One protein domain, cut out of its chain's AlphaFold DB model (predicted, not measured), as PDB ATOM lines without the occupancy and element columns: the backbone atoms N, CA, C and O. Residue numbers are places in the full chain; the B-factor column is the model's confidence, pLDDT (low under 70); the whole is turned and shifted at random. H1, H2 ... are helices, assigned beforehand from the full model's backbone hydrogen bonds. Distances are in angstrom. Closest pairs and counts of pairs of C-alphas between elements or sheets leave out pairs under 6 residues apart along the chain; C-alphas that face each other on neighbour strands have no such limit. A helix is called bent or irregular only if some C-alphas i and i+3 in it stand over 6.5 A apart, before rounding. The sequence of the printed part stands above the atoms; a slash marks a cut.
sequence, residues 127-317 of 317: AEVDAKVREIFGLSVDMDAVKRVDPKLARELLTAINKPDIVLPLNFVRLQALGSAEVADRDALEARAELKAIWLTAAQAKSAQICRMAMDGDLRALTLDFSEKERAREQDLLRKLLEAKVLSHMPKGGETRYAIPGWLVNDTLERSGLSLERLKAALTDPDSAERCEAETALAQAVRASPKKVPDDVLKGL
ATOM      1  N   ALA A 127      22.837  35.053 -16.613       94.38
ATOM      2  CA  ALA A 127      23.878  34.736 -17.589       94.38
ATOM      3  C   ALA A 127      25.284  35.199 -17.153       94.38
ATOM      4  O   ALA A 127      26.274  34.510 -17.421       94.38
ATOM      5  N   GLU A 128      25.390  36.350 -16.482       94.44
ATOM      6  CA  GLU A 128      26.653  36.854 -15.927       94.44
ATOM      7  C   GLU A 128      27.094  36.034 -14.712       94.44
ATOM      8  O   GLU A 128      28.278  35.712 -14.580       94.44
ATOM      9  N   VAL A 129      26.145  35.640 -13.858       95.19
ATOM     10  CA  VAL A 129      26.403  34.725 -12.738       95.19
ATOM     11  C   VAL A 129      26.937  33.391 -13.265       95.19
ATOM     12  O   VAL A 129      27.996  32.939 -12.825       95.19
ATOM     13  N   ASP A 130      26.285  32.795 -14.261       97.25
ATOM     14  CA  ASP A 130      26.711  31.530 -14.862       97.25
ATOM     15  C   ASP A 130      28.056  31.636 -15.583       97.25
ATOM     16  O   ASP A 130      28.836  30.682 -15.596       97.25
ATOM     17  N   ALA A 131      28.375  32.783 -16.188       96.31
ATOM     18  CA  ALA A 131      29.708  33.024 -16.733       96.31
ATOM     19  C   ALA A 131      30.776  32.971 -15.625       96.31
ATOM     20  O   ALA A 131      31.792  32.293 -15.786       96.31
ATOM     21  N   LYS A 132      30.517  33.594 -14.468       96.00
ATOM     22  CA  LYS A 132      31.431  33.560 -13.314       96.00
ATOM     23  C   LYS A 132      31.563  32.173 -12.694       96.00
ATOM     24  O   LYS A 132      32.667  31.780 -12.330       96.00
ATOM     25  N   VAL A 133      30.484  31.399 -12.614       97.94
ATOM     26  CA  VAL A 133      30.553  30.005 -12.140       97.94
ATOM     27  C   VAL A 133      31.388  29.144 -13.095       97.94
ATOM     28  O   VAL A 133      32.249  28.385 -12.640       97.94
ATOM     29  N   ARG A 134      31.223  29.322 -14.411       97.44
ATOM     30  CA  ARG A 134      32.010  28.607 -15.429       97.44
ATOM     31  C   ARG A 134      33.492  28.980 -15.419       97.44
ATOM     32  O   ARG A 134      34.325  28.119 -15.693       97.44
ATOM     33  N   GLU A 135      33.847  30.217 -15.064       95.69
ATOM     34  CA  GLU A 135      35.248  30.608 -14.831       95.69
ATOM     35  C   GLU A 135      35.889  29.789 -13.689       95.69
ATOM     36  O   GLU A 135      37.078  29.477 -13.761       95.69
ATOM     37  N   ILE A 136      35.112  29.396 -12.670       97.12
ATOM     38  CA  ILE A 136      35.598  28.694 -11.468       97.12
ATOM     39  C   ILE A 136      35.615  27.172 -11.641       97.12
ATOM     40  O   ILE A 136      36.601  26.526 -11.299       97.12
ATOM     41  N   PHE A 137      34.528  26.588 -12.149       98.06
ATOM     42  CA  PHE A 137      34.344  25.131 -12.201       98.06
ATOM     43  C   PHE A 137      34.459  24.551 -13.619       98.06
ATOM     44  O   PHE A 137      34.415  23.331 -13.798       98.06
ATOM     45  N   GLY A 138      34.632  25.402 -14.632       96.38
ATOM     46  CA  GLY A 138      34.679  25.040 -16.048       96.38
ATOM     47  C   GLY A 138      33.314  25.104 -16.745       96.38
ATOM     48  O   GLY A 138      32.267  25.222 -16.115       96.38
ATOM     49  N   LEU A 139      33.329  25.001 -18.079       93.38
ATOM     50  CA  LEU A 139      32.184  25.313 -18.954       93.38
ATOM     51  C   LEU A 139      30.908  24.488 -18.716       93.38
ATOM     52  O   LEU A 139      29.836  24.923 -19.126       93.38
ATOM     53  N   SER A 140      31.014  23.315 -18.091       92.81
ATOM     54  CA  SER A 140      29.891  22.398 -17.864       92.81
ATOM     55  C   SER A 140      29.142  22.635 -16.548       92.81
ATOM     56  O   SER A 140      28.268  21.840 -16.214       92.81
ATOM     57  N   VAL A 141      29.523  23.648 -15.765       97.50
ATOM     58  CA  VAL A 141      28.945  23.917 -14.441       97.50
ATOM     59  C   VAL A 141      28.400  25.341 -14.407       97.50
ATOM     60  O   VAL A 141      29.158  26.302 -14.515       97.50
ATOM     61  N   ASP A 142      27.086  25.454 -14.249       97.75
ATOM     62  CA  ASP A 142      26.338  26.696 -14.041       97.75
ATOM     63  C   ASP A 142      25.872  26.822 -12.576       97.75
ATOM     64  O   ASP A 142      26.101  25.925 -11.752       97.75
ATOM     65  N   MET A 143      25.252  27.950 -12.211       97.81
ATOM     66  CA  MET A 143      24.803  28.178 -10.833       97.81
ATOM     67  C   MET A 143      23.742  27.158 -10.396       97.81
ATOM     68  O   MET A 143      23.729  26.730  -9.238       97.81
ATOM     69  N   ASP A 144      22.889  26.708 -11.314       97.81
ATOM     70  CA  ASP A 144      21.883  25.690 -11.028       97.81
ATOM     71  C   ASP A 144      22.510  24.325 -10.717       97.81
ATOM     72  O   ASP A 144      22.051  23.625  -9.809       97.81
ATOM     73  N   ALA A 145      23.587  23.943 -11.406       97.94
ATOM     74  CA  ALA A 145      24.366  22.751 -11.093       97.94
ATOM     75  C   ALA A 145      24.986  22.840  -9.694       97.94
ATOM     76  O   ALA A 145      24.838  21.896  -8.913       97.94
ATOM     77  N   VAL A 146      25.589  23.981  -9.339       98.19
ATOM     78  CA  VAL A 146      26.122  24.206  -7.983       98.19
ATOM     79  C   VAL A 146      25.006  24.083  -6.948       98.19
ATOM     80  O   VAL A 146      25.150  23.347  -5.976       98.19
ATOM     81  N   LYS A 147      23.856  24.726  -7.177       98.19
ATOM     82  CA  LYS A 147      22.700  24.696  -6.271       98.19
ATOM     83  C   LYS A 147      22.128  23.295  -6.074       98.19
ATOM     84  O   LYS A 147      21.702  22.983  -4.964       98.19
ATOM     85  N   ARG A 148      22.110  22.453  -7.112       98.00
ATOM     86  CA  ARG A 148      21.665  21.051  -7.008       98.00
ATOM     87  C   ARG A 148      22.609  20.206  -6.153       98.00
ATOM     88  O   ARG A 148      22.136  19.347  -5.411       98.00
ATOM     89  N   VAL A 149      23.919  20.427  -6.265       97.56
ATOM     90  CA  VAL A 149      24.933  19.647  -5.540       97.56
ATOM     91  C   VAL A 149      25.080  20.131  -4.097       97.56
ATOM     92  O   VAL A 149      25.015  19.321  -3.170       97.56
ATOM     93  N   ASP A 150      25.228  21.444  -3.915       96.94
ATOM     94  CA  ASP A 150      25.432  22.110  -2.631       96.94
ATOM     95  C   ASP A 150      24.674  23.459  -2.574       96.94
ATOM     96  O   ASP A 150      25.193  24.520  -2.950       96.94
ATOM     97  N   PRO A 151      23.429  23.460  -2.056       97.00
ATOM     98  CA  PRO A 151      22.631  24.676  -1.923       97.00
ATOM     99  C   PRO A 151      23.241  25.725  -0.987       97.00
ATOM    100  O   PRO A 151      22.900  26.905  -1.097       97.00
ATOM    101  N   LYS A 152      24.069  25.315  -0.013       94.50
ATOM    102  CA  LYS A 152      24.701  26.245   0.928       94.50
ATOM    103  C   LYS A 152      25.816  27.001   0.219       94.50
ATOM    104  O   LYS A 152      25.780  28.231   0.224       94.50
ATOM    105  N   LEU A 153      26.708  26.280  -0.460       96.44
ATOM    106  CA  LEU A 153      27.754  26.884  -1.279       96.44
ATOM    107  C   LEU A 153      27.165  27.819  -2.336       96.44
ATOM    108  O   LEU A 153      27.658  28.929  -2.486       96.44
ATOM    109  N   ALA A 154      26.093  27.420  -3.030       96.75
ATOM    110  CA  ALA A 154      25.473  28.253  -4.064       96.75
ATOM    111  C   ALA A 154      25.051  29.639  -3.538       96.75
ATOM    112  O   ALA A 154      25.311  30.655  -4.179       96.75
ATOM    113  N   ARG A 155      24.449  29.706  -2.339       93.06
ATOM    114  CA  ARG A 155      24.056  30.985  -1.713       93.06
ATOM    115  C   ARG A 155      25.264  31.848  -1.347       93.06
ATOM    116  O   ARG A 155      25.236  33.067  -1.531       93.06
ATOM    117  N   GLU A 156      26.307  31.231  -0.806       90.06
ATOM    118  CA  GLU A 156      27.525  31.935  -0.398       90.06
ATOM    119  C   GLU A 156      28.324  32.420  -1.617       90.06
ATOM    120  O   GLU A 156      28.745  33.575  -1.657       90.06
ATOM    121  N   LEU A 157      28.430  31.595  -2.662       94.12
ATOM    122  CA  LEU A 157      29.074  31.943  -3.926       94.12
ATOM    123  C   LEU A 157      28.328  33.064  -4.653       94.12
ATOM    124  O   LEU A 157      28.964  34.011  -5.107       94.12
ATOM    125  N   LEU A 158      26.994  33.016  -4.714       92.25
ATOM    126  CA  LEU A 158      26.197  34.109  -5.277       92.25
ATOM    127  C   LEU A 158      26.437  35.426  -4.522       92.25
ATOM    128  O   LEU A 158      26.519  36.493  -5.126       92.25
ATOM    129  N   THR A 159      26.608  35.356  -3.198       88.88
ATOM    130  CA  THR A 159      26.967  36.529  -2.390       88.88
ATOM    131  C   THR A 159      28.348  37.067  -2.768       88.88
ATOM    132  O   THR A 159      28.493  38.279  -2.910       88.88
ATOM    133  N   ALA A 160      29.341  36.194  -2.968       88.69
ATOM    134  CA  ALA A 160      30.681  36.588  -3.408       88.69
ATOM    135  C   ALA A 160      30.684  37.172  -4.834       88.69
ATOM    136  O   ALA A 160      31.378  38.150  -5.094       88.69
ATOM    137  N   ILE A 161      29.872  36.624  -5.746       91.06
ATOM    138  CA  ILE A 161      29.702  37.132  -7.119       91.06
ATOM    139  C   ILE A 161      29.101  38.540  -7.120       91.06
ATOM    140  O   ILE A 161      29.593  39.412  -7.830       91.06
ATOM    141  N   ASN A 162      28.091  38.787  -6.283       84.56
ATOM    142  CA  ASN A 162      27.444  40.098  -6.180       84.56
ATOM    143  C   ASN A 162      28.260  41.132  -5.383       84.56
ATOM    144  O   ASN A 162      27.932  42.317  -5.412       84.56
ATOM    145  N   LYS A 163      29.289  40.702  -4.636       82.81
ATOM    146  CA  LYS A 163      30.154  41.562  -3.804       82.81
ATOM    147  C   LYS A 163      31.641  41.205  -3.971       82.81
ATOM    148  O   LYS A 163      32.282  40.760  -3.011       82.81
ATOM    149  N   PRO A 164      32.200  41.368  -5.185       75.44
ATOM    150  CA  PRO A 164      33.565  40.942  -5.493       75.44
ATOM    151  C   PRO A 164      34.641  41.824  -4.837       75.44
ATOM    152  O   PRO A 164      35.810  41.449  -4.816       75.44
ATOM    153  N   ASP A 165      34.258  42.983  -4.296       70.50
ATOM    154  CA  ASP A 165      35.117  43.929  -3.577       70.50
ATOM    155  C   ASP A 165      35.641  43.377  -2.241       70.50
ATOM    156  O   ASP A 165      36.686  43.810  -1.757       70.50
ATOM    157  N   ILE A 166      34.945  42.396  -1.655       68.81
ATOM    158  CA  ILE A 166      35.353  41.738  -0.405       68.81
ATOM    159  C   ILE A 166      36.322  40.586  -0.687       68.81
ATOM    160  O   ILE A 166      37.344  40.430  -0.013       68.81
ATOM    161  N   VAL A 167      35.971  39.740  -1.654       75.69
ATOM    162  CA  VAL A 167      36.770  38.599  -2.098       75.69
ATOM    163  C   VAL A 167      36.344  38.230  -3.512       75.69
ATOM    164  O   VAL A 167      35.153  38.117  -3.801       75.69
ATOM    165  N   LEU A 168      37.317  38.002  -4.396       87.06
ATOM    166  CA  LEU A 168      37.012  37.530  -5.742       87.06
ATOM    167  C   LEU A 168      36.322  36.154  -5.669       87.06
ATOM    168  O   LEU A 168      36.786  35.301  -4.908       87.06
ATOM    169  N   PRO A 169      35.279  35.881  -6.474       91.38
ATOM    170  CA  PRO A 169      34.529  34.621  -6.412       91.38
ATOM    171  C   PRO A 169      35.400  33.362  -6.500       91.38
ATOM    172  O   PRO A 169      35.212  32.419  -5.735       91.38
ATOM    173  N   LEU A 170      36.412  33.370  -7.373       93.31
ATOM    174  CA  LEU A 170      37.384  32.279  -7.462       93.31
ATOM    175  C   LEU A 170      38.163  32.103  -6.153       93.31
ATOM    176  O   LEU A 170      38.268  30.995  -5.638       93.31
ATOM    177  N   ASN A 171      38.662  33.195  -5.576       90.81
ATOM    178  CA  ASN A 171      39.415  33.159  -4.322       90.81
ATOM    179  C   ASN A 171      38.542  32.717  -3.141       90.81
ATOM    180  O   ASN A 171      39.031  32.008  -2.265       90.81
ATOM    181  N   PHE A 172      37.248  33.052  -3.141       91.06
ATOM    182  CA  PHE A 172      36.289  32.496  -2.185       91.06
ATOM    183  C   PHE A 172      36.242  30.964  -2.276       91.06
ATOM    184  O   PHE A 172      36.409  30.289  -1.263       91.06
ATOM    185  N   VAL A 173      36.100  30.400  -3.478       95.25
ATOM    186  CA  VAL A 173      36.053  28.939  -3.658       95.25
ATOM    187  C   VAL A 173      37.392  28.272  -3.320       95.25
ATOM    188  O   VAL A 173      37.404  27.201  -2.714       95.25
ATOM    189  N   ARG A 174      38.529  28.915  -3.614       93.62
ATOM    190  CA  ARG A 174      39.849  28.420  -3.187       93.62
ATOM    191  C   ARG A 174      39.979  28.355  -1.660       93.62
ATOM    192  O   ARG A 174      40.505  27.375  -1.137       93.62
ATOM    193  N   LEU A 175      39.469  29.358  -0.938       89.31
ATOM    194  CA  LEU A 175      39.444  29.354   0.532       89.31
ATOM    195  C   LEU A 175      38.587  28.207   1.075       89.31
ATOM    196  O   LEU A 175      39.001  27.525   2.010       89.31
ATOM    197  N   GLN A 176      37.430  27.960   0.460       92.06
ATOM    198  CA  GLN A 176      36.578  26.830   0.824       92.06
ATOM    199  C   GLN A 176      37.273  25.482   0.592       92.06
ATOM    200  O   GLN A 176      37.244  24.599   1.450       92.06
ATOM    201  N   ALA A 177      37.978  25.334  -0.533       94.00
ATOM    202  CA  ALA A 177      38.776  24.146  -0.813       94.00
ATOM    203  C   ALA A 177      39.858  23.916   0.259       94.00
ATOM    204  O   ALA A 177      39.981  22.798   0.762       94.00
ATOM    205  N   LEU A 178      40.584  24.957   0.688       87.69
ATOM    206  CA  LEU A 178      41.528  24.837   1.808       87.69
ATOM    207  C   LEU A 178      40.830  24.433   3.113       87.69
ATOM    208  O   LEU A 178      41.301  23.519   3.788       87.69
ATOM    209  N   GLY A 179      39.695  25.053   3.441       88.12
ATOM    210  CA  GLY A 179      38.946  24.783   4.672       88.12
ATOM    211  C   GLY A 179      38.324  23.385   4.752       88.12
ATOM    212  O   GLY A 179      38.037  22.896   5.842       88.12
ATOM    213  N   SER A 180      38.153  22.708   3.617       92.75
ATOM    214  CA  SER A 180      37.455  21.423   3.543       92.75
ATOM    215  C   SER A 180      38.202  20.206   4.128       92.75
ATOM    216  O   SER A 180      37.617  19.127   4.216       92.75
ATOM    217  N   ALA A 181      39.454  20.357   4.590       91.12
ATOM    218  CA  ALA A 181      40.298  19.258   5.092       91.12
ATOM    219  C   ALA A 181      39.635  18.394   6.181       91.12
ATOM    220  O   ALA A 181      39.835  17.183   6.232       91.12
ATOM    221  N   GLU A 182      38.861  19.025   7.067       89.75
ATOM    222  CA  GLU A 182      38.252  18.372   8.231       89.75
ATOM    223  C   GLU A 182      37.176  17.342   7.857       89.75
ATOM    224  O   GLU A 182      36.922  16.420   8.633       89.75
ATOM    225  N   VAL A 183      36.536  17.506   6.693       93.44
ATOM    226  CA  VAL A 183      35.399  16.681   6.246       93.44
ATOM    227  C   VAL A 183      35.659  15.948   4.933       93.44
ATOM    228  O   VAL A 183      34.844  15.120   4.532       93.44
ATOM    229  N   ALA A 184      36.765  16.258   4.259       95.38
ATOM    230  CA  ALA A 184      37.146  15.627   3.009       95.38
ATOM    231  C   ALA A 184      37.488  14.144   3.213       95.38
ATOM    232  O   ALA A 184      38.232  13.777   4.128       95.38
ATOM    233  N   ASP A 185      36.950  13.300   2.333       96.69
ATOM    234  CA  ASP A 185      37.417  11.929   2.175       96.69
ATOM    235  C   ASP A 185      38.783  11.894   1.474       96.69
ATOM    236  O   ASP A 185      39.357  12.926   1.120       96.69
ATOM    237  N   ARG A 186      39.328  10.693   1.277       95.69
ATOM    238  CA  ARG A 186      40.659  10.532   0.695       95.69
ATOM    239  C   ARG A 186      40.778  11.148  -0.702       95.69
ATOM    240  O   ARG A 186      41.747  11.857  -0.955       95.69
ATOM    241  N   ASP A 187      39.812  10.917  -1.585       96.81
ATOM    242  CA  ASP A 187      39.876  11.414  -2.963       96.81
ATOM    243  C   ASP A 187      39.802  12.951  -2.996       96.81
ATOM    244  O   ASP A 187      40.557  13.607  -3.723       96.81
ATOM    245  N   ALA A 188      38.956  13.548  -2.149       97.19
ATOM    246  CA  ALA A 188      38.889  14.996  -1.973       97.19
ATOM    247  C   ALA A 188      40.176  15.564  -1.344       97.19
ATOM    248  O   ALA A 188      40.656  16.620  -1.761       97.19
ATOM    249  N   LEU A 189      40.783  14.866  -0.382       96.56
ATOM    250  CA  LEU A 189      42.068  15.245   0.210       96.56
ATOM    251  C   LEU A 189      43.209  15.216  -0.818       96.56
ATOM    252  O   LEU A 189      44.019  16.145  -0.857       96.56
ATOM    253  N   GLU A 190      43.252  14.209  -1.691       96.62
ATOM    254  CA  GLU A 190      44.214  14.141  -2.797       96.62
ATOM    255  C   GLU A 190      44.015  15.311  -3.780       96.62
ATOM    256  O   GLU A 190      44.988  15.958  -4.180       96.62
ATOM    257  N   ALA A 191      42.763  15.658  -4.108       97.31
ATOM    258  CA  ALA A 191      42.456  16.807  -4.962       97.31
ATOM    259  C   ALA A 191      42.878  18.151  -4.334       97.31
ATOM    260  O   ALA A 191      43.441  19.006  -5.024       97.31
ATOM    261  N   ARG A 192      42.660  18.332  -3.022       95.69
ATOM    262  CA  ARG A 192      43.132  19.510  -2.271       95.69
ATOM    263  C   ARG A 192      44.652  19.623  -2.286       95.69
ATOM    264  O   ARG A 192      45.177  20.705  -2.545       95.69
ATOM    265  N   ALA A 193      45.355  18.522  -2.027       94.62
ATOM    266  CA  ALA A 193      46.812  18.513  -2.032       94.62
ATOM    267  C   ALA A 193      47.369  18.885  -3.418       94.62
ATOM    268  O   ALA A 193      48.324  19.658  -3.517       94.62
ATOM    269  N   GLU A 194      46.737  18.411  -4.499       96.38
ATOM    270  CA  GLU A 194      47.115  18.817  -5.853       96.38
ATOM    271  C   GLU A 194      46.844  20.307  -6.122       96.38
ATOM    272  O   GLU A 194      47.709  20.977  -6.690       96.38
ATOM    273  N   LEU A 195      45.694  20.844  -5.691       95.88
ATOM    274  CA  LEU A 195      45.405  22.281  -5.787       95.88
ATOM    275  C   LEU A 195      46.479  23.107  -5.082       95.88
ATOM    276  O   LEU A 195      47.048  24.013  -5.691       95.88
ATOM    277  N   LYS A 196      46.816  22.753  -3.837       93.75
ATOM    278  CA  LYS A 196      47.859  23.451  -3.078       93.75
ATOM    279  C   LYS A 196      49.210  23.394  -3.788       93.75
ATOM    280  O   LYS A 196      49.885  24.415  -3.871       93.75
ATOM    281  N   ALA A 197      49.580  22.253  -4.370       94.75
ATOM    282  CA  ALA A 197      50.815  22.130  -5.144       94.75
ATOM    283  C   ALA A 197      50.838  23.056  -6.377       94.75
ATOM    284  O   ALA A 197      51.860  23.691  -6.647       94.75
ATOM    285  N   ILE A 198      49.723  23.163  -7.112       95.19
ATOM    286  CA  ILE A 198      49.590  24.082  -8.257       95.19
ATOM    287  C   ILE A 198      49.707  25.536  -7.784       95.19
ATOM    288  O   ILE A 198      50.456  26.320  -8.369       95.19
ATOM    289  N   TRP A 199      49.016  25.889  -6.700       94.62
ATOM    290  CA  TRP A 199      49.011  27.247  -6.162       94.62
ATOM    291  C   TRP A 199      50.379  27.679  -5.657       94.62
ATOM    292  O   TRP A 199      50.834  28.760  -6.020       94.62
ATOM    293  N   LEU A 200      51.055  26.833  -4.878       93.88
ATOM    294  CA  LEU A 200      52.391  27.112  -4.361       93.88
ATOM    295  C   LEU A 200      53.416  27.247  -5.487       93.88
ATOM    296  O   LEU A 200      54.195  28.194  -5.478       93.88
ATOM    297  N   THR A 201      53.359  26.382  -6.504       94.25
ATOM    298  CA  THR A 201      54.279  26.456  -7.651       94.25
ATOM    299  C   THR A 201      54.120  27.781  -8.410       94.25
ATOM    300  O   THR A 201      55.104  28.476  -8.663       94.25
ATOM    301  N   ALA A 202      52.885  28.185  -8.723       94.50
ATOM    302  CA  ALA A 202      52.640  29.460  -9.399       94.50
ATOM    303  C   ALA A 202      52.966  30.672  -8.511       94.50
ATOM    304  O   ALA A 202      53.474  31.688  -8.984       94.50
ATOM    305  N   ALA A 203      52.696  30.569  -7.209       93.75
ATOM    306  CA  ALA A 203      52.992  31.618  -6.247       93.75
ATOM    307  C   ALA A 203      54.506  31.829  -6.079       93.75
ATOM    308  O   ALA A 203      54.965  32.975  -6.080       93.75
ATOM    309  N   GLN A 204      55.275  30.738  -5.997       93.00
ATOM    310  CA  GLN A 204      56.736  30.741  -5.922       93.00
ATOM    311  C   GLN A 204      57.356  31.400  -7.158       93.00
ATOM    312  O   GLN A 204      58.246  32.237  -7.016       93.00
ATOM    313  N   ALA A 205      56.847  31.088  -8.356       92.56
ATOM    314  CA  ALA A 205      57.310  31.697  -9.603       92.56
ATOM    315  C   ALA A 205      57.048  33.215  -9.672       92.56
ATOM    316  O   ALA A 205      57.743  33.929 -10.393       92.56
ATOM    317  N   LYS A 206      56.059  33.717  -8.918       92.25
ATOM    318  CA  LYS A 206      55.668  35.131  -8.919       92.25
ATOM    319  C   LYS A 206      56.463  35.971  -7.926       92.25
ATOM    320  O   LYS A 206      57.037  36.986  -8.308       92.25
ATOM    321  N   SER A 207      56.452  35.611  -6.639       90.00
ATOM    322  CA  SER A 207      57.292  36.245  -5.610       90.00
ATOM    323  C   SER A 207      57.221  35.510  -4.269       90.00
ATOM    324  O   SER A 207      56.228  34.855  -3.947       90.00
ATOM    325  N   ALA A 208      58.217  35.736  -3.407       87.12
ATOM    326  CA  ALA A 208      58.211  35.235  -2.031       87.12
ATOM    327  C   ALA A 208      56.984  35.704  -1.219       87.12
ATOM    328  O   ALA A 208      56.481  34.966  -0.374       87.12
ATOM    329  N   GLN A 209      56.470  36.916  -1.471       87.12
ATOM    330  CA  GLN A 209      55.275  37.420  -0.788       87.12
ATOM    331  C   GLN A 209      54.012  36.658  -1.203       87.12
ATOM    332  O   GLN A 209      53.251  36.248  -0.332       87.12
ATOM    333  N   ILE A 210      53.810  36.434  -2.504       90.12
ATOM    334  CA  ILE A 210      52.650  35.687  -3.012       90.12
ATOM    335  C   ILE A 210      52.711  34.228  -2.546       90.12
ATOM    336  O   ILE A 210      51.686  33.665  -2.167       90.12
ATOM    337  N   CYS A 211      53.907  33.634  -2.483       89.69
ATOM    338  CA  CYS A 211      54.078  32.301  -1.910       89.69
ATOM    339  C   CYS A 211      53.698  32.241  -0.427       89.69
ATOM    340  O   CYS A 211      52.969  31.337  -0.030       89.69
ATOM    341  N   ARG A 212      54.106  33.228   0.385       85.19
ATOM    342  CA  ARG A 212      53.668  33.319   1.791       85.19
ATOM    343  C   ARG A 212      52.151  33.397   1.921       85.19
ATOM    344  O   ARG A 212      51.580  32.627   2.677       85.19
ATOM    345  N   MET A 213      51.498  34.231   1.113       84.62
ATOM    346  CA  MET A 213      50.033  34.306   1.089       84.62
ATOM    347  C   MET A 213      49.388  32.949   0.767       84.62
ATOM    348  O   MET A 213      48.438  32.545   1.432       84.62
ATOM    349  N   ALA A 214      49.923  32.220  -0.217       86.88
ATOM    350  CA  ALA A 214      49.435  30.888  -0.570       86.88
ATOM    351  C   ALA A 214      49.668  29.846   0.544       86.88
ATOM    352  O   ALA A 214      48.788  29.023   0.789       86.88
ATOM    353  N   MET A 215      50.813  29.891   1.236       84.12
ATOM    354  CA  MET A 215      51.125  29.000   2.365       84.12
ATOM    355  C   MET A 215      50.236  29.257   3.581       84.12
ATOM    356  O   MET A 215      49.733  28.310   4.181       84.12
ATOM    357  N   ASP A 216      50.023  30.528   3.922       78.69
ATOM    358  CA  ASP A 216      49.243  30.937   5.093       78.69
ATOM    359  C   ASP A 216      47.724  30.860   4.845       78.69
ATOM    360  O   ASP A 216      46.924  31.136   5.740       78.69
ATOM    361  N   GLY A 217      47.305  30.492   3.628       73.81
ATOM    362  CA  GLY A 217      45.897  30.428   3.242       73.81
ATOM    363  C   GLY A 217      45.236  31.800   3.088       73.81
ATOM    364  O   GLY A 217      44.009  31.882   3.021       73.81
ATOM    365  N   ASP A 218      46.013  32.884   2.991       79.50
ATOM    366  CA  ASP A 218      45.502  34.218   2.671       79.50
ATOM    367  C   ASP A 218      45.281  34.358   1.161       79.50
ATOM    368  O   ASP A 218      46.026  35.012   0.427       79.50
ATOM    369  N   LEU A 219      44.229  33.698   0.676       75.38
ATOM    370  CA  LEU A 219      43.933  33.673  -0.752       75.38
ATOM    371  C   LEU A 219      43.087  34.864  -1.219       75.38
ATOM    372  O   LEU A 219      42.810  34.971  -2.409       75.38
ATOM    373  N   ARG A 220      42.656  35.773  -0.329       70.00
ATOM    374  CA  ARG A 220      41.660  36.814  -0.665       70.00
ATOM    375  C   ARG A 220      42.122  37.720  -1.804       70.00
ATOM    376  O   ARG A 220      41.364  37.950  -2.746       70.00
ATOM    377  N   ALA A 221      43.376  38.159  -1.737       71.00
ATOM    378  CA  ALA A 221      44.029  38.994  -2.743       71.00
ATOM    379  C   ALA A 221      45.039  38.212  -3.603       71.00
ATOM    380  O   ALA A 221      45.912  38.806  -4.234       71.00
ATOM    381  N   LEU A 222      44.962  36.876  -3.607       78.88
ATOM    382  CA  LEU A 222      45.917  36.055  -4.337       78.88
ATOM    383  C   LEU A 222      45.644  36.123  -5.840       78.88
ATOM    384  O   LEU A 222      44.585  35.706  -6.317       78.88
ATOM    385  N   THR A 223      46.641  36.599  -6.579       84.75
ATOM    386  CA  THR A 223      46.620  36.659  -8.042       84.75
ATOM    387  C   THR A 223      47.690  35.727  -8.587       84.75
ATOM    388  O   THR A 223      48.875  36.068  -8.593       84.75
ATOM    389  N   LEU A 224      47.267  34.551  -9.044       88.75
ATOM    390  CA  LEU A 224      48.139  33.547  -9.648       88.75
ATOM    391  C   LEU A 224      48.040  33.613 -11.168       88.75
ATOM    392  O   LEU A 224      46.940  33.679 -11.720       88.75
ATOM    393  N   ASP A 225      49.191  33.561 -11.826       89.56
ATOM    394  CA  ASP A 225      49.270  33.533 -13.279       89.56
ATOM    395  C   ASP A 225      49.339  32.066 -13.709       89.56
ATOM    396  O   ASP A 225      50.342  31.392 -13.495       89.56
ATOM    397  N   PHE A 226      48.236  31.557 -14.254       92.31
ATOM    398  CA  PHE A 226      48.139  30.180 -14.739       92.31
ATOM    399  C   PHE A 226      48.174  30.122 -16.256       92.31
ATOM    400  O   PHE A 226      47.481  30.885 -16.936       92.31
ATOM    401  N   SER A 227      48.901  29.130 -16.769       94.06
ATOM    402  CA  SER A 227      48.700  28.625 -18.123       94.06
ATOM    403  C   SER A 227      47.278  28.076 -18.296       94.06
ATOM    404  O   SER A 227      46.586  27.738 -17.332       94.06
ATOM    405  N   GLU A 228      46.834  27.922 -19.544       93.81
ATOM    406  CA  GLU A 228      45.523  27.326 -19.841       93.81
ATOM    407  C   GLU A 228      45.381  25.919 -19.248       93.81
ATOM    408  O   GLU A 228      44.332  25.571 -18.707       93.81
ATOM    409  N   LYS A 229      46.464  25.131 -19.277       95.62
ATOM    410  CA  LYS A 229      46.503  23.781 -18.708       95.62
ATOM    411  C   LYS A 229      46.331  23.794 -17.190       95.62
ATOM    412  O   LYS A 229      45.591  22.971 -16.656       95.62
ATOM    413  N   GLU A 230      47.007  24.704 -16.494       95.88
ATOM    414  CA  GLU A 230      46.881  24.843 -15.038       95.88
ATOM    415  C   GLU A 230      45.490  25.332 -14.647       95.88
ATOM    416  O   GLU A 230      44.898  24.783 -13.722       95.88
ATOM    417  N   ARG A 231      44.925  26.284 -15.399       95.94
ATOM    418  CA  ARG A 231      43.557  26.764 -15.182       95.94
ATOM    419  C   ARG A 231      42.529  25.651 -15.375       95.94
ATOM    420  O   ARG A 231      41.675  25.461 -14.516       95.94
ATOM    421  N   ALA A 232      42.635  24.882 -16.456       96.94
ATOM    422  CA  ALA A 232      41.752  23.742 -16.694       96.94
ATOM    423  C   ALA A 232      41.883  22.681 -15.588       96.94
ATOM    424  O   ALA A 232      40.884  22.100 -15.161       96.94
ATOM    425  N   ARG A 233      43.104  22.447 -15.086       97.56
ATOM    426  CA  ARG A 233      43.329  21.504 -13.986       97.56
ATOM    427  C   ARG A 233      42.768  22.009 -12.658       97.56
ATOM    428  O   ARG A 233      42.177  21.216 -11.936       97.56
ATOM    429  N   GLU A 234      42.907  23.296 -12.346       97.50
ATOM    430  CA  GLU A 234      42.264  23.897 -11.174       97.50
ATOM    431  C   GLU A 234      40.743  23.721 -11.234       97.50
ATOM    432  O   GLU A 234      40.152  23.241 -10.272       97.50
ATOM    433  N   GLN A 235      40.121  24.036 -12.372       98.38
ATOM    434  CA  GLN A 235      38.674  23.892 -12.560       98.38
ATOM    435  C   GLN A 235      38.199  22.445 -12.352       98.38
ATOM    436  O   GLN A 235      37.190  22.220 -11.687       98.38
ATOM    437  N   ASP A 236      38.936  21.461 -12.883       98.38
ATOM    438  CA  ASP A 236      38.658  20.031 -12.680       98.38
ATOM    439  C   ASP A 236      38.723  19.636 -11.196       98.38
ATOM    440  O   ASP A 236      37.826  18.969 -10.681       98.38
ATOM    441  N   LEU A 237      39.759  20.079 -10.480       98.44
ATOM    442  CA  LEU A 237      39.931  19.766  -9.061       98.44
ATOM    443  C   LEU A 237      38.874  20.457  -8.187       98.44
ATOM    444  O   LEU A 237      38.300  19.819  -7.309       98.44
ATOM    445  N   LEU A 238      38.554  21.726  -8.453       98.50
ATOM    446  CA  LEU A 238      37.484  22.439  -7.750       98.50
ATOM    447  C   LEU A 238      36.117  21.792  -7.994       98.50
ATOM    448  O   LEU A 238      35.307  21.705  -7.072       98.50
ATOM    449  N   ARG A 239      35.867  21.281  -9.204       98.38
ATOM    450  CA  ARG A 239      34.643  20.534  -9.511       98.38
ATOM    451  C   ARG A 239      34.558  19.223  -8.733       98.38
ATOM    452  O   ARG A 239      33.501  18.932  -8.187       98.38
ATOM    453  N   LYS A 240      35.658  18.481  -8.597       98.19
ATOM    454  CA  LYS A 240      35.695  17.274  -7.751       98.19
ATOM    455  C   LYS A 240      35.346  17.584  -6.298       98.19
ATOM    456  O   LYS A 240      34.577  16.854  -5.685       98.19
ATOM    457  N   LEU A 241      35.851  18.694  -5.757       98.50
ATOM    458  CA  LEU A 241      35.508  19.124  -4.396       98.50
ATOM    459  C   LEU A 241      34.041  19.567  -4.268       98.50
ATOM    460  O   LEU A 241      33.415  19.328  -3.233       98.50
ATOM    461  N   LEU A 242      33.478  20.182  -5.312       98.38
ATOM    462  CA  LEU A 242      32.047  20.481  -5.384       98.38
ATOM    463  C   LEU A 242      31.219  19.191  -5.352       98.38
ATOM    464  O   LEU A 242      30.315  19.073  -4.532       98.38
ATOM    465  N   GLU A 243      31.544  18.220  -6.205       97.81
ATOM    466  CA  GLU A 243      30.864  16.921  -6.291       97.81
ATOM    467  C   GLU A 243      30.959  16.129  -4.979       97.81
ATOM    468  O   GLU A 243      29.981  15.501  -4.569       97.81
ATOM    469  N   ALA A 244      32.088  16.242  -4.272       97.88
ATOM    470  CA  ALA A 244      32.289  15.686  -2.934       97.88
ATOM    471  C   ALA A 244      31.497  16.420  -1.828       97.88
ATOM    472  O   ALA A 244      31.442  15.943  -0.697       97.88
ATOM    473  N   LYS A 245      30.866  17.566  -2.130       97.50
ATOM    474  CA  LYS A 245      30.065  18.391  -1.200       97.50
ATOM    475  C   LYS A 245      30.838  18.883   0.025       97.50
ATOM    476  O   LYS A 245      30.274  19.046   1.105       97.50
ATOM    477  N   VAL A 246      32.133  19.138  -0.145       97.00
ATOM    478  CA  VAL A 246      33.011  19.574   0.954       97.00
ATOM    479  C   VAL A 246      33.248  21.086   0.970       97.00
ATOM    480  O   VAL A 246      33.709  21.630   1.968       97.00
ATOM    481  N   LEU A 247      32.906  21.785  -0.117       95.62
ATOM    482  CA  LEU A 247      33.181  23.216  -0.303       95.62
ATOM    483  C   LEU A 247      32.284  24.159   0.517       95.62
ATOM    484  O   LEU A 247      32.581  25.342   0.594       95.62
ATOM    485  N   SER A 248      31.189  23.702   1.123       92.62
ATOM    486  CA  SER A 248      30.424  24.535   2.067       92.62
ATOM    487  C   SER A 248      30.834  24.332   3.528       92.62
ATOM    488  O   SER A 248      30.205  24.894   4.437       92.62
ATOM    489  N   HIS A 249      31.859  23.511   3.783       88.56
ATOM    490  CA  HIS A 249      32.357  23.277   5.131       88.56
ATOM    491  C   HIS A 249      33.115  24.492   5.654       88.56
ATOM    492  O   HIS A 249      34.063  24.967   5.038       88.56
ATOM    493  N   MET A 250      32.722  24.949   6.839       77.00
ATOM    494  CA  MET A 250      33.457  25.982   7.556       77.00
ATOM    495  C   MET A 250      34.399  25.283   8.537       77.00
ATOM    496  O   MET A 250      33.893  24.647   9.471       77.00
ATOM    497  N   PRO A 251      35.728  25.384   8.359       77.19
ATOM    498  CA  PRO A 251      36.666  24.762   9.279       77.19
ATOM    499  C   PRO A 251      36.477  25.334  10.684       77.19
ATOM    500  O   PRO A 251      36.252  26.536  10.858       77.19
ATOM    501  N   LYS A 252      36.590  24.476  11.697       72.25
ATOM    502  CA  LYS A 252      36.582  24.902  13.106       72.25
ATOM    503  C   LYS A 252      37.871  25.632  13.478       72.25
ATOM    504  O   LYS A 252      37.895  26.364  14.465       72.25
ATOM    505  N   GLY A 253      38.916  25.447  12.674       69.62
ATOM    506  CA  GLY A 253      40.250  25.948  12.951       69.62
ATOM    507  C   GLY A 253      40.981  25.061  13.957       69.62
ATOM    508  O   GLY A 253      40.401  24.194  14.610       69.62
ATOM    509  N   GLY A 254      42.289  25.268  14.060       63.78
ATOM    510  CA  GLY A 254      43.165  24.461  14.901       63.78
ATOM    511  C   GLY A 254      44.529  24.256  14.256       63.78
ATOM    512  O   GLY A 254      44.730  24.545  13.080       63.78
ATOM    513  N   GLU A 255      45.483  23.779  15.052       62.44
ATOM    514  CA  GLU A 255      46.808  23.410  14.559       62.44
ATOM    515  C   GLU A 255      46.783  21.934  14.133       62.44
ATOM    516  O   GLU A 255      46.640  21.046  14.978       62.44
ATOM    517  N   THR A 256      46.922  21.664  12.835       67.12
ATOM    518  CA  THR A 256      47.084  20.294  12.332       67.12
ATOM    519  C   THR A 256      48.540  19.881  12.497       67.12
ATOM    520  O   THR A 256      49.430  20.448  11.868       67.12
ATOM    521  N   ARG A 257      48.795  18.885  13.348       76.31
ATOM    522  CA  ARG A 257      50.125  18.288  13.518       76.31
ATOM    523  C   ARG A 257      50.133  16.896  12.926       76.31
ATOM    524  O   ARG A 257      49.286  16.079  13.271       76.31
ATOM    525  N   TYR A 258      51.113  16.625  12.079       84.25
ATOM    526  CA  TYR A 258      51.277  15.342  11.413       84.25
ATOM    527  C   TYR A 258      52.758  14.982  11.314       84.25
ATOM    528  O   TYR A 258      53.635  15.845  11.361       84.25
ATOM    529  N   ALA A 259      53.036  13.687  11.198       86.69
ATOM    530  CA  ALA A 259      54.378  13.184  10.953       86.69
ATOM    531  C   ALA A 259      54.556  12.926   9.455       86.69
ATOM    532  O   ALA A 259      53.763  12.208   8.847       86.69
ATOM    533  N   ILE A 260      55.608  13.494   8.868       87.56
ATOM    534  CA  ILE A 260      55.963  13.260   7.466       87.56
ATOM    535  C   ILE A 260      56.711  11.918   7.382       87.56
ATOM    536  O   ILE A 260      57.742  11.762   8.042       87.56
ATOM    537  N   PRO A 261      56.230  10.936   6.597       91.12
ATOM    538  CA  PRO A 261      56.934   9.670   6.412       91.12
ATOM    539  C   PRO A 261      58.340   9.878   5.844       91.12
ATOM    540  O   PRO A 261      58.536  10.719   4.971       91.12
ATOM    541  N   GLY A 262      59.311   9.062   6.267       93.69
ATOM    542  CA  GLY A 262      60.711   9.219   5.844       93.69
ATOM    543  C   GLY A 262      60.923   9.178   4.324       93.69
ATOM    544  O   GLY A 262      61.752   9.916   3.804       93.69
ATOM    545  N   TRP A 263      60.128   8.387   3.595       95.31
ATOM    546  CA  TRP A 263      60.175   8.377   2.127       95.31
ATOM    547  C   TRP A 263      59.771   9.734   1.529       95.31
ATOM    548  O   TRP A 263      60.398  10.196   0.586       95.31
ATOM    549  N   LEU A 264      58.767  10.395   2.114       94.25
ATOM    550  CA  LEU A 264      58.275  11.690   1.651       94.25
ATOM    551  C   LEU A 264      59.259  12.810   2.010       94.25
ATOM    552  O   LEU A 264      59.423  13.752   1.238       94.25
ATOM    553  N   VAL A 265      59.963  12.681   3.142       95.00
ATOM    554  CA  VAL A 265      61.093  13.560   3.484       95.00
ATOM    555  C   VAL A 265      62.183  13.465   2.416       95.00
ATOM    556  O   VAL A 265      62.623  14.498   1.924       95.00
ATOM    557  N   ASN A 266      62.581  12.254   2.012       95.81
ATOM    558  CA  ASN A 266      63.616  12.061   0.992       95.81
ATOM    559  C   ASN A 266      63.226  12.683  -0.358       95.81
ATOM    560  O   ASN A 266      64.012  13.447  -0.915       95.81
ATOM    561  N   ASP A 267      62.000  12.445  -0.834       97.19
ATOM    562  CA  ASP A 267      61.497  13.061  -2.072       97.19
ATOM    563  C   ASP A 267      61.451  14.597  -1.971       97.19
ATOM    564  O   ASP A 267      61.730  15.308  -2.938       97.19
ATOM    565  N   THR A 268      61.104  15.130  -0.797       96.69
ATOM    566  CA  THR A 268      61.078  16.580  -0.555       96.69
ATOM    567  C   THR A 268      62.488  17.174  -0.582       96.69
ATOM    568  O   THR A 268      62.687  18.253  -1.142       96.69
ATOM    569  N   LEU A 269      63.485  16.478  -0.023       97.56
ATOM    570  CA  LEU A 269      64.894  16.886  -0.083       97.56
ATOM    571  C   LEU A 269      65.406  16.919  -1.521       97.56
ATOM    572  O   LEU A 269      66.021  17.902  -1.924       97.56
ATOM    573  N   GLU A 270      65.104  15.888  -2.312       97.69
ATOM    574  CA  GLU A 270      65.511  15.824  -3.718       97.69
ATOM    575  C   GLU A 270      64.923  16.985  -4.533       97.69
ATOM    576  O   GLU A 270      65.625  17.614  -5.322       97.69
ATOM    577  N   ARG A 271      63.646  17.315  -4.304       97.19
ATOM    578  CA  ARG A 271      62.944  18.389  -5.025       97.19
ATOM    579  C   ARG A 271      63.362  19.790  -4.604       97.19
ATOM    580  O   ARG A 271      63.400  20.681  -5.445       97.19
ATOM    581  N   SER A 272      63.623  19.992  -3.315       96.31
ATOM    582  CA  SER A 272      64.010  21.300  -2.772       96.31
ATOM    583  C   SER A 272      65.506  21.582  -2.900       96.31
ATOM    584  O   SER A 272      65.918  22.730  -2.808       96.31
ATOM    585  N   GLY A 273      66.348  20.553  -3.040       97.19
ATOM    586  CA  GLY A 273      67.803  20.707  -2.962       97.19
ATOM    587  C   GLY A 273      68.313  21.127  -1.574       97.19
ATOM    588  O   GLY A 273      69.499  21.436  -1.417       97.19
ATOM    589  N   LEU A 274      67.447  21.149  -0.554       97.06
ATOM    590  CA  LEU A 274      67.812  21.484   0.819       97.06
ATOM    591  C   LEU A 274      68.478  20.290   1.512       97.06
ATOM    592  O   LEU A 274      68.216  19.127   1.208       97.06
ATOM    593  N   SER A 275      69.328  20.575   2.502       97.56
ATOM    594  CA  SER A 275      69.781  19.547   3.443       97.56
ATOM    595  C   SER A 275      68.672  19.217   4.447       97.56
ATOM    596  O   SER A 275      67.774  20.027   4.667       97.56
ATOM    597  N   LEU A 276      68.758  18.060   5.113       94.44
ATOM    598  CA  LEU A 276      67.769  17.654   6.123       94.44
ATOM    599  C   LEU A 276      67.574  18.710   7.221       94.44
ATOM    600  O   LEU A 276      66.440  19.022   7.578       94.44
ATOM    601  N   GLU A 277      68.664  19.294   7.721       95.44
ATOM    602  CA  GLU A 277      68.601  20.331   8.757       95.44
ATOM    603  C   GLU A 277      67.942  21.621   8.250       95.44
ATOM    604  O   GLU A 277      67.124  22.205   8.961       95.44
ATOM    605  N   ARG A 278      68.230  22.038   7.007       97.44
ATOM    606  CA  ARG A 278      67.596  23.215   6.388       97.44
ATOM    607  C   ARG A 278      66.116  22.981   6.118       97.44
ATOM    608  O   ARG A 278      65.301  23.816   6.485       97.44
ATOM    609  N   LEU A 279      65.753  21.814   5.583       94.25
ATOM    610  CA  LEU A 279      64.356  21.437   5.373       94.25
ATOM    611  C   LEU A 279      63.579  21.434   6.697       94.25
ATOM    612  O   LEU A 279      62.491  21.996   6.788       94.25
ATOM    613  N   LYS A 280      64.152  20.838   7.747       91.12
ATOM    614  CA  LYS A 280      63.549  20.825   9.081       91.12
ATOM    615  C   LYS A 280      63.375  22.239   9.635       91.12
ATOM    616  O   LYS A 280      62.305  22.545  10.157       91.12
ATOM    617  N   ALA A 281      64.390  23.094   9.523       90.94
ATOM    618  CA  ALA A 281      64.293  24.491   9.939       90.94
ATOM    619  C   ALA A 281      63.195  25.227   9.153       90.94
ATOM    620  O   ALA A 281      62.334  25.858   9.755       90.94
ATOM    621  N   ALA A 282      63.153  25.060   7.829       92.56
ATOM    622  CA  ALA A 282      62.168  25.683   6.952       92.56
ATOM    623  C   ALA A 282      60.718  25.272   7.253       92.56
ATOM    624  O   ALA A 282      59.828  26.114   7.197       92.56
ATOM    625  N   LEU A 283      60.473  24.002   7.595       87.25
ATOM    626  CA  LEU A 283      59.129  23.498   7.912       87.25
ATOM    627  C   LEU A 283      58.680  23.789   9.353       87.25
ATOM    628  O   LEU A 283      57.498  23.658   9.660       87.25
ATOM    629  N   THR A 284      59.599  24.145  10.257       85.25
ATOM    630  CA  THR A 284      59.277  24.391  11.677       85.25
ATOM    631  C   THR A 284      59.283  25.866  12.059       85.25
ATOM    632  O   THR A 284      58.584  26.244  12.999       85.25
ATOM    633  N   ASP A 285      60.038  26.694  11.339       85.00
ATOM    634  CA  ASP A 285      60.076  28.139  11.519       85.00
ATOM    635  C   ASP A 285      59.146  28.833  10.507       85.00
ATOM    636  O   ASP A 285      59.443  28.840   9.307       85.00
ATOM    637  N   PRO A 286      58.027  29.440  10.955       81.38
ATOM    638  CA  PRO A 286      57.091  30.106  10.058       81.38
ATOM    639  C   PRO A 286      57.702  31.296   9.306       81.38
ATOM    640  O   PRO A 286      57.185  31.637   8.238       81.38
ATOM    641  N   ASP A 287      58.784  31.886   9.828       83.75
ATOM    642  CA  ASP A 287      59.460  33.058   9.270       83.75
ATOM    643  C   ASP A 287      60.671  32.694   8.388       83.75
ATOM    644  O   ASP A 287      61.329  33.584   7.835       83.75
ATOM    645  N   SER A 288      60.963  31.400   8.207       88.44
ATOM    646  CA  SER A 288      62.096  30.958   7.391       88.44
ATOM    647  C   SER A 288      61.978  31.429   5.939       88.44
ATOM    648  O   SER A 288      60.960  31.238   5.267       88.44
ATOM    649  N   ALA A 289      63.073  31.985   5.410       89.75
ATOM    650  CA  ALA A 289      63.171  32.389   4.007       89.75
ATOM    651  C   ALA A 289      63.027  31.201   3.033       89.75
ATOM    652  O   ALA A 289      62.604  31.386   1.895       89.75
ATOM    653  N   GLU A 290      63.341  29.988   3.492       93.12
ATOM    654  CA  GLU A 290      63.303  28.743   2.713       93.12
ATOM    655  C   GLU A 290      61.943  28.037   2.805       93.12
ATOM    656  O   GLU A 290      61.706  27.047   2.112       93.12
ATOM    657  N   ARG A 291      61.017  28.539   3.635       90.44
ATOM    658  CA  ARG A 291      59.724  27.891   3.892       90.44
ATOM    659  C   ARG A 291      58.910  27.677   2.619       90.44
ATOM    660  O   ARG A 291      58.362  26.601   2.422       90.44
ATOM    661  N   CYS A 292      58.893  28.669   1.727       92.19
ATOM    662  CA  CYS A 292      58.212  28.561   0.434       92.19
ATOM    663  C   CYS A 292      58.762  27.413  -0.422       92.19
ATOM    664  O   CYS A 292      57.990  26.645  -0.993       92.19
ATOM    665  N   GLU A 293      60.086  27.281  -0.502       95.12
ATOM    666  CA  GLU A 293      60.744  26.220  -1.265       95.12
ATOM    667  C   GLU A 293      60.455  24.843  -0.653       95.12
ATOM    668  O   GLU A 293      60.054  23.924  -1.368       95.12
ATOM    669  N   ALA A 294      60.555  24.730   0.673       95.19
ATOM    670  CA  ALA A 294      60.258  23.508   1.414       95.19
ATOM    671  C   ALA A 294      58.794  23.048   1.267       95.19
ATOM    672  O   ALA A 294      58.544  21.891   0.930       95.19
ATOM    673  N   GLU A 295      57.823  23.941   1.482       94.00
ATOM    674  CA  GLU A 295      56.385  23.645   1.375       94.00
ATOM    675  C   GLU A 295      55.979  23.320  -0.068       94.00
ATOM    676  O   GLU A 295      55.203  22.392  -0.309       94.00
ATOM    677  N   THR A 296      56.545  24.030  -1.052       95.44
ATOM    678  CA  THR A 296      56.296  23.737  -2.472       95.44
ATOM    679  C   THR A 296      56.840  22.360  -2.845       95.44
ATOM    680  O   THR A 296      56.127  21.568  -3.464       95.44
ATOM    681  N   ALA A 297      58.068  22.035  -2.430       97.06
ATOM    682  CA  ALA A 297      58.671  20.728  -2.670       97.06
ATOM    683  C   ALA A 297      57.882  19.594  -1.998       97.06
ATOM    684  O   ALA A 297      57.659  18.556  -2.627       97.06
ATOM    685  N   LEU A 298      57.397  19.805  -0.769       96.00
ATOM    686  CA  LEU A 298      56.558  18.842  -0.052       96.00
ATOM    687  C   LEU A 298      55.230  18.606  -0.784       96.00
ATOM    688  O   LEU A 298      54.852  17.460  -1.029       96.00
ATOM    689  N   ALA A 299      54.543  19.676  -1.194       95.56
ATOM    690  CA  ALA A 299      53.291  19.573  -1.939       95.56
ATOM    691  C   ALA A 299      53.487  18.870  -3.297       95.56
ATOM    692  O   ALA A 299      52.668  18.042  -3.704       95.56
ATOM    693  N   GLN A 300      54.602  19.132  -3.987       96.50
ATOM    694  CA  GLN A 300      54.966  18.437  -5.225       96.50
ATOM    695  C   GLN A 300      55.291  16.953  -5.000       96.50
ATOM    696  O   GLN A 300      54.900  16.117  -5.817       96.50
ATOM    697  N   ALA A 301      55.973  16.609  -3.904       97.19
ATOM    698  CA  ALA A 301      56.257  15.224  -3.539       97.19
ATOM    699  C   ALA A 301      54.965  14.450  -3.230       97.19
ATOM    700  O   ALA A 301      54.757  13.354  -3.754       97.19
ATOM    701  N   VAL A 302      54.039  15.059  -2.482       96.25
ATOM    702  CA  VAL A 302      52.703  14.495  -2.237       96.25
ATOM    703  C   VAL A 302      51.947  14.280  -3.546       96.25
ATOM    704  O   VAL A 302      51.446  13.181  -3.788       96.25
ATOM    705  N   ARG A 303      51.931  15.281  -4.433       94.75
ATOM    706  CA  ARG A 303      51.284  15.188  -5.750       94.75
ATOM    707  C   ARG A 303      51.853  14.060  -6.619       94.75
ATOM    708  O   ARG A 303      51.123  13.487  -7.423       94.75
ATOM    709  N   ALA A 304      53.136  13.734  -6.481       95.62
ATOM    710  CA  ALA A 304      53.774  12.676  -7.260       95.62
ATOM    711  C   ALA A 304      53.401  11.258  -6.791       95.62
ATOM    712  O   ALA A 304      53.549  10.306  -7.556       95.62
ATOM    713  N   SER A 305      52.936  11.085  -5.550       94.12
ATOM    714  CA  SER A 305      52.596   9.771  -4.978       94.12
ATOM    715  C   SER A 305      51.393   9.814  -4.015       94.12
ATOM    716  O   SER A 305      51.477   9.253  -2.920       94.12
ATOM    717  N   PRO A 306      50.241  10.394  -4.405       89.06
ATOM    718  CA  PRO A 306      49.149  10.732  -3.482       89.06
ATOM    719  C   PRO A 306      48.578   9.505  -2.750       89.06
ATOM    720  O   PRO A 306      48.366   9.524  -1.538       89.06
ATOM    721  N   LYS A 307      48.488   8.364  -3.441       90.88
ATOM    722  CA  LYS A 307      47.989   7.093  -2.884       90.88
ATOM    723  C   LYS A 307      48.849   6.493  -1.765       90.88
ATOM    724  O   LYS A 307      48.384   5.607  -1.057       90.88
ATOM    725  N   LYS A 308      50.107   6.922  -1.621       93.12
ATOM    726  CA  LYS A 308      51.018   6.459  -0.555       93.12
ATOM    727  C   LYS A 308      51.024   7.398   0.651       93.12
ATOM    728  O   LYS A 308      51.601   7.058   1.684       93.12
ATOM    729  N   VAL A 309      50.436   8.586   0.515       94.44
ATOM    730  CA  VAL A 309      50.474   9.628   1.539       94.44
ATOM    731  C   VAL A 309      49.423   9.312   2.612       94.44
ATOM    732  O   VAL A 309      48.281   8.995   2.265       94.44
ATOM    733  N   PRO A 310      49.785   9.341   3.908       94.12
ATOM    734  CA  PRO A 310      48.817   9.204   4.991       94.12
ATOM    735  C   PRO A 310      47.803  10.351   4.990       94.12
ATOM    736  O   PRO A 310      48.165  11.497   4.722       94.12
ATOM    737  N   ASP A 311      46.559  10.064   5.368       93.25
ATOM    738  CA  ASP A 311      45.478  11.057   5.370       93.25
ATOM    739  C   ASP A 311      45.803  12.273   6.249       93.25
ATOM    740  O   ASP A 311      45.477  13.395   5.878       93.25
ATOM    741  N   ASP A 312      46.503  12.086   7.372       91.25
ATOM    742  CA  ASP A 312      46.905  13.191   8.255       91.25
ATOM    743  C   ASP A 312      47.869  14.170   7.572       91.25
ATOM    744  O   ASP A 312      47.802  15.374   7.815       91.25
ATOM    745  N   VAL A 313      48.727  13.676   6.672       91.50
ATOM    746  CA  VAL A 313      49.604  14.527   5.854       91.50
ATOM    747  C   VAL A 313      48.780  15.258   4.794       91.50
ATOM    748  O   VAL A 313      48.967  16.454   4.601       91.50
ATOM    749  N   LEU A 314      47.830  14.577   4.138       92.94
ATOM    750  CA  LEU A 314      46.950  15.217   3.149       92.94
ATOM    751  C   LEU A 314      46.031  16.281   3.773       92.94
ATOM    752  O   LEU A 314      45.728  17.283   3.132       92.94
ATOM    753  N   LYS A 315      45.589  16.081   5.020       90.31
ATOM    754  CA  LYS A 315      44.817  17.066   5.800       90.31
ATOM    755  C   LYS A 315      45.664  18.252   6.242       90.31
ATOM    756  O   LYS A 315      45.139  19.349   6.404       90.31
ATOM    757  N   GLY A 316      46.943  18.002   6.503       85.50
ATOM    758  CA  GLY A 316      47.904  18.999   6.948       85.50
ATOM    759  C   GLY A 316      48.426  19.916   5.844       85.50
ATOM    760  O   GLY A 316      48.955  20.986   6.148       85.50
ATOM    761  N   LEU A 317      48.262  19.510   4.583       80.12
ATOM    762  CA  LEU A 317      48.408  20.369   3.412       80.12
ATOM    763  C   LEU A 317      47.123  21.188   3.193       80.12
ATOM    764  O   LEU A 317      47.285  22.422   3.104       80.12
TER     765      LEU A 317
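This is residues 127 to 317 of the 317 residues of an uncharacterized protein of Rhodobacteraceae bacterium PARR1 (UniProt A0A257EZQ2). This is an elongated body of helices in three groups: H1, H2 and H3 cluster at one end, H4, H5 and H7 make the middle, and H8, H9 and H10 make the other end, where H10 packs on H5. H6 folds back on the far part of H5, the short H11 packs on H5, and residues 244 to 261, with no named element, run past the middle from H7 to H8. The printed part has 191 residues with eleven named helices, H1 to H11 in chain order, and no named strand: all helix. It is compact, with a radius of gyration of the C-alphas of 16.6 A, and spans 53 by 31 by 31 A.

Find C-alpha 127 at (23.878, 34.736, -17.589), where H1 begins and runs to residue 137. Next come H2, residues 143 to 149, H3, residues 151 to 162, and H4, residues 169 to 182, 22.2 A long and irregular: C-alphas 179 and 182 are 7.4 A apart. H5, the longest, starts at C-alpha 186 at (40.659, 10.532, 0.695) and covers 30.4 A to residue 206. Read on through H6, residues 208 to 215, H7, residues 228 to 243, 22.5 A, H8, residues 262 to 272, H9, residues 276 to 284, and H10, residues 291 to 304, 19.8 A. H11, residues 311 to 316, ends at C-alpha 316 at (47.904, 18.999, 6.948).

Begin at the hub, H4 and H5, which touch five helices each. H5 touches H10 at a steep tilt of 42 degrees, opposite ways, with C-alphas 197 and 299 closest at 4.8 A. H5 touches H7 at a shallow tilt of 31 degrees, with C-alphas 191 and 237 closest at 5.7 A. H5 and H6 form a hairpin; their closest C-alphas, 203 and 211, are 4.5 A apart. H11 touches H5 through Leu 314 and Leu 189, C-alphas 5.7 A apart. Toward one end, H3 and H4 form a hairpin, as do H2 and H3, and H1 touches H7 about perpendicular, with C-alphas 137 and 235 closest at 4.5 A. Toward the other, H10 touches H8, with C-alphas 298 and 268 closest at 5.1 A, and H9, with C-alphas 291 and 282 closest at 4.5 A. Every O i to N i+4 pair is within hydrogen-bond range in each helix but H4, with 8 of 10.

The farthest C-alphas, those of Ala 127 and Glu 277, are 53.9 A apart. The printed part has no cut. The links H6 to H7 and H7 to H8 are long. The mean pLDDT of the printed part is 91.4; residue 166 and residues 253 to 256 are under 70.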